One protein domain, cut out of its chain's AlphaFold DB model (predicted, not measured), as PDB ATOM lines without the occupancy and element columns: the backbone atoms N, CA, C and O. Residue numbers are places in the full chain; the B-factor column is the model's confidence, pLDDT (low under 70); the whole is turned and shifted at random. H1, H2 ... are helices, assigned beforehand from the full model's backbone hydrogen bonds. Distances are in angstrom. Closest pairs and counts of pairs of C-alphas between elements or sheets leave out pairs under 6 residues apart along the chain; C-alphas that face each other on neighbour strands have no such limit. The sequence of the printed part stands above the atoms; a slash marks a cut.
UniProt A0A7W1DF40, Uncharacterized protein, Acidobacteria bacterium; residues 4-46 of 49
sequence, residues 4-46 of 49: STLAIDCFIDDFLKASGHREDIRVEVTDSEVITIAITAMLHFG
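What this domain is: This is residues 4 to 46 of the 49 residues of an uncharacterized protein of Acidobacteria bacterium (UniProt A0A7W1DF40). Two helices of equal residue count, H1 and H2, fold back on each other as a helical hairpin, joined at one end by a wide loop whose residues 24 to 29 stick out. The far end of H2, from residue 41 on, also stands free. The printed part has 43 residues with two named helices, H1 then H2, and no named strand; the class is all helix. It is only just compact, close to loose, with a radius of gyration of the C-alphas of 10.9 A, and spans 30 by 20 by 14 A.

Where its parts are: H1 covers residues 4 to 18, 20.9 A from C-alpha 4 at (130.337, 162.255, 169.391) to C-alpha 18. H2 covers residues 31 to 45, 20.6 A long, and ends with C-alpha 45 at (142.970, 163.070, 178.364).

How they stand to each other: H1 and H2 form a hairpin and touch, their closest C-alphas being those of Asp 13 and Ser 32, 5.0 A apart. They run opposite ways at a shallow tilt of 34.9 degrees, only just short of steep. In H1 and H2 every O i to N i+4 pair is within hydrogen-bond range.

The domain as a whole: The two C-alphas farthest apart, those of Ile 25 and Gly 46, are 32.0 A apart. The link from H1 to H2, residues 19 to 30, is long. The printed part has no cut. The mean pLDDT of the printed part is 91.4, and residue 46 is under 70.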
ATOM      1  N   SER A   4     129.059 162.247 170.104       85.56
ATOM      2  CA  SER A   4     130.337 162.255 169.391       85.56
ATOM      3  C   SER A   4     131.119 160.941 169.496       85.56
ATOM      4  O   SER A   4     131.727 160.533 168.515       85.56
ATOM      5  N   THR A   5     131.118 160.262 170.649       89.69
ATOM      6  CA  THR A   5     131.834 158.980 170.813       89.69
ATOM      7  C   THR A   5     131.146 157.876 170.020       89.69
ATOM      8  O   THR A   5     131.818 157.097 169.358       89.69
ATOM      9  N   LEU A   6     129.808 157.856 170.039       91.69
ATOM     10  CA  LEU A   6     129.019 156.925 169.232       91.69
ATOM     11  C   LEU A   6     129.244 157.175 167.733       91.69
ATOM     12  O   LEU A   6     129.428 156.236 166.970       91.69
ATOM     13  N   ALA A   7     129.274 158.444 167.315       93.56
ATOM     14  CA  ALA A   7     129.528 158.804 165.924       93.56
ATOM     15  C   ALA A   7     130.931 158.384 165.453       93.56
ATOM     16  O   ALA A   7     131.075 157.933 164.319       93.56
ATOM     17  N   ILE A   8     131.951 158.514 166.311       92.94
ATOM     18  CA  ILE A   8     133.308 158.031 166.020       92.94
ATOM     19  C   ILE A   8     133.298 156.511 165.872       92.94
ATOM     20  O   ILE A   8     133.834 156.013 164.889       92.94
ATOM     21  N   ASP A   9     132.650 155.796 166.789       94.12
ATOM     22  CA  ASP A   9     132.604 154.337 166.742       94.12
ATOM     23  C   ASP A   9     131.937 153.807 165.476       94.12
ATOM     24  O   ASP A   9     132.543 153.035 164.742       94.12
ATOM     25  N   CYS A  10     130.748 154.310 165.134       94.62
ATOM     26  CA  CYS A  10     130.078 153.914 163.897       94.62
ATOM     27  C   CYS A  10     130.920 154.230 162.652       94.62
ATOM     28  O   CYS A  10     130.965 153.435 161.718       94.62
ATOM     29  N   PHE A  11     131.603 155.380 162.631       95.31
ATOM     30  CA  PHE A  11     132.464 155.745 161.508       95.31
ATOM     31  C   PHE A  11     133.656 154.789 161.355       95.31
ATOM     32  O   PHE A  11     133.981 154.397 160.233       95.31
ATOM     33  N   ILE A  12     134.315 154.423 162.457       95.88
ATOM     34  CA  ILE A  12     135.461 153.512 162.428       95.88
ATOM     35  C   ILE A  12     135.016 152.095 162.052       95.88
ATOM     36  O   ILE A  12     135.657 151.475 161.203       95.88
ATOM     37  N   ASP A  13     133.909 151.608 162.606       95.25
ATOM     38  CA  ASP A  13     133.335 150.299 162.290       95.25
ATOM     39  C   ASP A  13     132.997 150.169 160.792       95.25
ATOM     40  O   ASP A  13     133.445 149.232 160.119       95.25
ATOM     41  N   ASP A  14     132.300 151.158 160.222       95.56
ATOM     42  CA  ASP A  14     131.991 151.192 158.788       95.56
ATOM     43  C   ASP A  14     133.260 151.276 157.927       95.56
ATOM     44  O   ASP A  14     133.360 150.615 156.888       95.56
ATOM     45  N   PHE A  15     134.257 152.053 158.358       96.12
ATOM     46  CA  PHE A  15     135.540 152.162 157.665       96.12
ATOM     47  C   PHE A  15     136.300 150.827 157.645       96.12
ATOM     48  O   PHE A  15     136.787 150.408 156.591       96.12
ATOM     49  N   LEU A  16     136.374 150.132 158.782       94.88
ATOM     50  CA  LEU A  16     137.025 148.827 158.888       94.88
ATOM     51  C   LEU A  16     136.320 147.801 157.995       94.88
ATOM     52  O   LEU A  16     136.973 147.131 157.185       94.88
ATOM     53  N   LYS A  17     134.985 147.742 158.045       93.56
ATOM     54  CA  LYS A  17     134.183 146.870 157.174       93.56
ATOM     55  C   LYS A  17     134.402 147.178 155.694       93.56
ATOM     56  O   LYS A  17     134.608 146.254 154.904       93.56
ATOM     57  N   ALA A  18     134.428 148.456 155.312       96.81
ATOM     58  CA  ALA A  18     134.689 148.883 153.937       96.81
ATOM     59  C   ALA A  18     136.114 148.536 153.463       96.81
ATOM     60  O   ALA A  18     136.316 148.242 152.286       96.81
ATOM     61  N   SER A  19     137.091 148.507 154.376       95.69
ATOM     62  CA  SER A  19     138.468 148.073 154.103       95.69
ATOM     63  C   SER A  19     138.618 146.548 153.968       95.69
ATOM     64  O   SER A  19     139.725 146.063 153.716       95.69
ATOM     65  N   GLY A  20     137.543 145.776 154.150       93.00
ATOM     66  CA  GLY A  20     137.589 144.314 154.165       93.00
ATOM     67  C   GLY A  20     138.214 143.740 155.438       93.00
ATOM     68  O   GLY A  20     138.633 142.580 155.439       93.00
ATOM     69  N   HIS A  21     138.290 144.538 156.508       92.06
ATOM     70  CA  HIS A  21     138.706 144.054 157.813       92.06
ATOM     71  C   HIS A  21     137.714 142.994 158.306       92.06
ATOM     72  O   HIS A  21     136.495 143.127 158.163       92.06
ATOM     73  N   ARG A  22     138.252 141.914 158.867       90.06
ATOM     74  CA  ARG A  22     137.478 140.848 159.492       90.06
ATOM     75  C   ARG A  22     137.917 140.737 160.933       90.06
ATOM     76  O   ARG A  22     139.055 140.352 161.189       90.06
ATOM     77  N   GLU A  23     136.982 141.005 161.826       89.00
ATOM     78  CA  GLU A  23     137.169 140.761 163.245       89.00
ATOM     79  C   GLU A  23     137.346 139.269 163.529       89.00
ATOM     80  O   GLU A  23     136.703 138.403 162.919       89.00
ATOM     81  N   ASP A  24     138.235 138.967 164.471       89.81
ATOM     82  CA  ASP A  24     138.369 137.623 165.016       89.81
ATOM     83  C   ASP A  24     137.226 137.386 166.008       89.81
ATOM     84  O   ASP A  24     137.073 138.110 166.980       89.81
ATOM     85  N   ILE A  25     136.441 136.330 165.798       86.94
ATOM     86  CA  ILE A  25     135.281 135.979 166.635       86.94
ATOM     87  C   ILE A  25     135.619 135.705 168.111       86.94
ATOM     88  O   ILE A  25     134.716 135.499 168.918       86.94
ATOM     89  N   ARG A  26     136.907 135.602 168.455       93.00
ATOM     90  CA  ARG A  26     137.395 135.352 169.817       93.00
ATOM     91  C   ARG A  26     137.685 136.635 170.593       93.00
ATOM     92  O   ARG A  26     138.043 136.532 171.765       93.00
ATOM     93  N   VAL A  27     137.597 137.807 169.961       89.62
ATOM     94  CA  VAL A  27     137.815 139.087 170.643       89.62
ATOM     95  C   VAL A  27     136.605 139.445 171.501       89.62
ATOM     96  O   VAL A  27     135.463 139.242 171.101       89.62
ATOM     97  N   GLU A  28     136.861 139.963 172.701       91.25
ATOM     98  CA  GLU A  28     135.814 140.476 173.600       91.25
ATOM     99  C   GLU A  28     135.499 141.957 173.349       91.25
ATOM    100  O   GLU A  28     134.450 142.438 173.767       91.25
ATOM    101  N   VAL A  29     136.408 142.673 172.679       92.62
ATOM    102  CA  VAL A  29     136.285 144.087 172.311       92.62
ATOM    103  C   VAL A  29     136.652 144.214 170.841       92.62
ATOM    104  O   VAL A  29     137.674 143.666 170.421       92.62
ATOM    105  N   THR A  30     135.819 144.908 170.073       92.75
ATOM    106  CA  THR A  30     136.005 145.054 168.624       92.75
ATOM    107  C   THR A  30     137.179 145.979 168.295       92.75
ATOM    108  O   THR A  30     137.526 146.877 169.070       92.75
ATOM    109  N   ASP A  31     137.785 145.805 167.119       92.75
ATOM    110  CA  ASP A  31     138.866 146.686 166.657       92.75
ATOM    111  C   ASP A  31     138.379 148.142 166.544       92.75
ATOM    112  O   ASP A  31     139.124 149.074 166.867       92.75
ATOM    113  N   SER A  32     137.108 148.339 166.166       94.31
ATOM    114  CA  SER A  32     136.463 149.655 166.178       94.31
ATOM    115  C   SER A  32     136.441 150.266 167.573       94.31
ATOM    116  O   SER A  32     136.927 151.383 167.756       94.31
ATOM    117  N   GLU A  33     135.966 149.529 168.578       93.50
ATOM    118  CA  GLU A  33     135.899 150.028 169.953       93.50
ATOM    119  C   GLU A  33     137.285 150.372 170.501       93.50
ATOM    120  O   GLU A  33     137.453 151.416 171.137       93.50
ATOM    121  N   VAL A  34     138.303 149.546 170.230       94.81
ATOM    122  CA  VAL A  34     139.687 149.822 170.653       94.81
ATOM    123  C   VAL A  34     140.182 151.146 170.065       94.81
ATOM    124  O   VAL A  34     140.746 151.979 170.783       94.81
ATOM    125  N   ILE A  35     139.943 151.375 168.773       94.50
ATOM    126  CA  ILE A  35     140.327 152.615 168.089       94.50
ATOM    127  C   ILE A  35     139.519 153.804 168.629       94.50
ATOM    128  O   ILE A  35     140.099 154.851 168.928       94.50
ATOM    129  N   THR A  36     138.210 153.653 168.823       94.50
ATOM    130  CA  THR A  36     137.336 154.682 169.401       94.50
ATOM    131  C   THR A  36     137.790 155.082 170.798       94.50
ATOM    132  O   THR A  36     137.839 156.276 171.108       94.50
ATOM    133  N   ILE A  37     138.164 154.115 171.640       93.06
ATOM    134  CA  ILE A  37     138.710 154.363 172.978       93.06
ATOM    135  C   ILE A  37     140.017 155.141 172.869       93.06
ATOM    136  O   ILE A  37     140.175 156.136 173.572       93.06
ATOM    137  N   ALA A  38     140.928 154.751 171.974       93.31
ATOM    138  CA  ALA A  38     142.189 155.463 171.775       93.31
ATOM    139  C   ALA A  38     141.961 156.916 171.323       93.31
ATOM    140  O   ALA A  38     142.547 157.838 171.892       93.31
ATOM    141  N   ILE A  39     141.070 157.145 170.353       91.50
ATOM    142  CA  ILE A  39     140.715 158.485 169.864       91.50
ATOM    143  C   ILE A  39     140.078 159.315 170.979       91.50
ATOM    144  O   ILE A  39     140.507 160.436 171.244       91.50
ATOM    145  N   THR A  40     139.090 158.756 171.672       89.62
ATOM    146  CA  THR A  40     138.404 159.428 172.783       89.62
ATOM    147  C   THR A  40     139.391 159.750 173.904       89.62
ATOM    148  O   THR A  40     139.366 160.850 174.454       89.62
ATOM    149  N   ALA A  41     140.315 158.836 174.204       90.19
ATOM    150  CA  ALA A  41     141.341 159.051 175.208       90.19
ATOM    151  C   ALA A  41     142.304 160.177 174.811       90.19
ATOM    152  O   ALA A  41     142.602 161.041 175.633       90.19
ATOM    153  N   MET A  42     142.732 160.222 173.546       88.31
ATOM    154  CA  MET A  42     143.549 161.318 173.020       88.31
ATOM    155  C   MET A  42     142.828 162.669 173.110       88.31
ATOM    156  O   MET A  42     143.435 163.649 173.533       88.31
ATOM    157  N   LEU A  43     141.540 162.720 172.755       86.12
ATOM    158  CA  LEU A  43     140.746 163.953 172.754       86.12
ATOM    159  C   LEU A  43     140.467 164.492 174.164       86.12
ATOM    160  O   LEU A  43     140.467 165.704 174.361       86.12
ATOM    161  N   HIS A  44     140.209 163.610 175.133       84.19
ATOM    162  CA  HIS A  44     139.773 164.013 176.475       84.19
ATOM    163  C   HIS A  44     140.886 164.052 177.515       84.19
ATOM    164  O   HIS A  44     140.819 164.859 178.440       84.19
ATOM    165  N   PHE A  45     141.895 163.193 177.382       81.81
ATOM    166  CA  PHE A  45     142.970 163.070 178.364       81.81
ATOM    167  C   PHE A  45     144.316 163.555 177.840       81.81
ATOM    168  O   PHE A  45     145.277 163.486 178.597       81.81
ATOM    169  N   GLY A  46     144.370 164.068 176.598       67.12
ATOM    170  CA  GLY A  46     145.519 164.775 176.032       67.12
ATOM    171  C   GLY A  46     146.810 164.009 176.276       67.12
ATOM    172  O   GLY A  46     147.544 164.375 177.187       67.12
TER     173      GLY A  46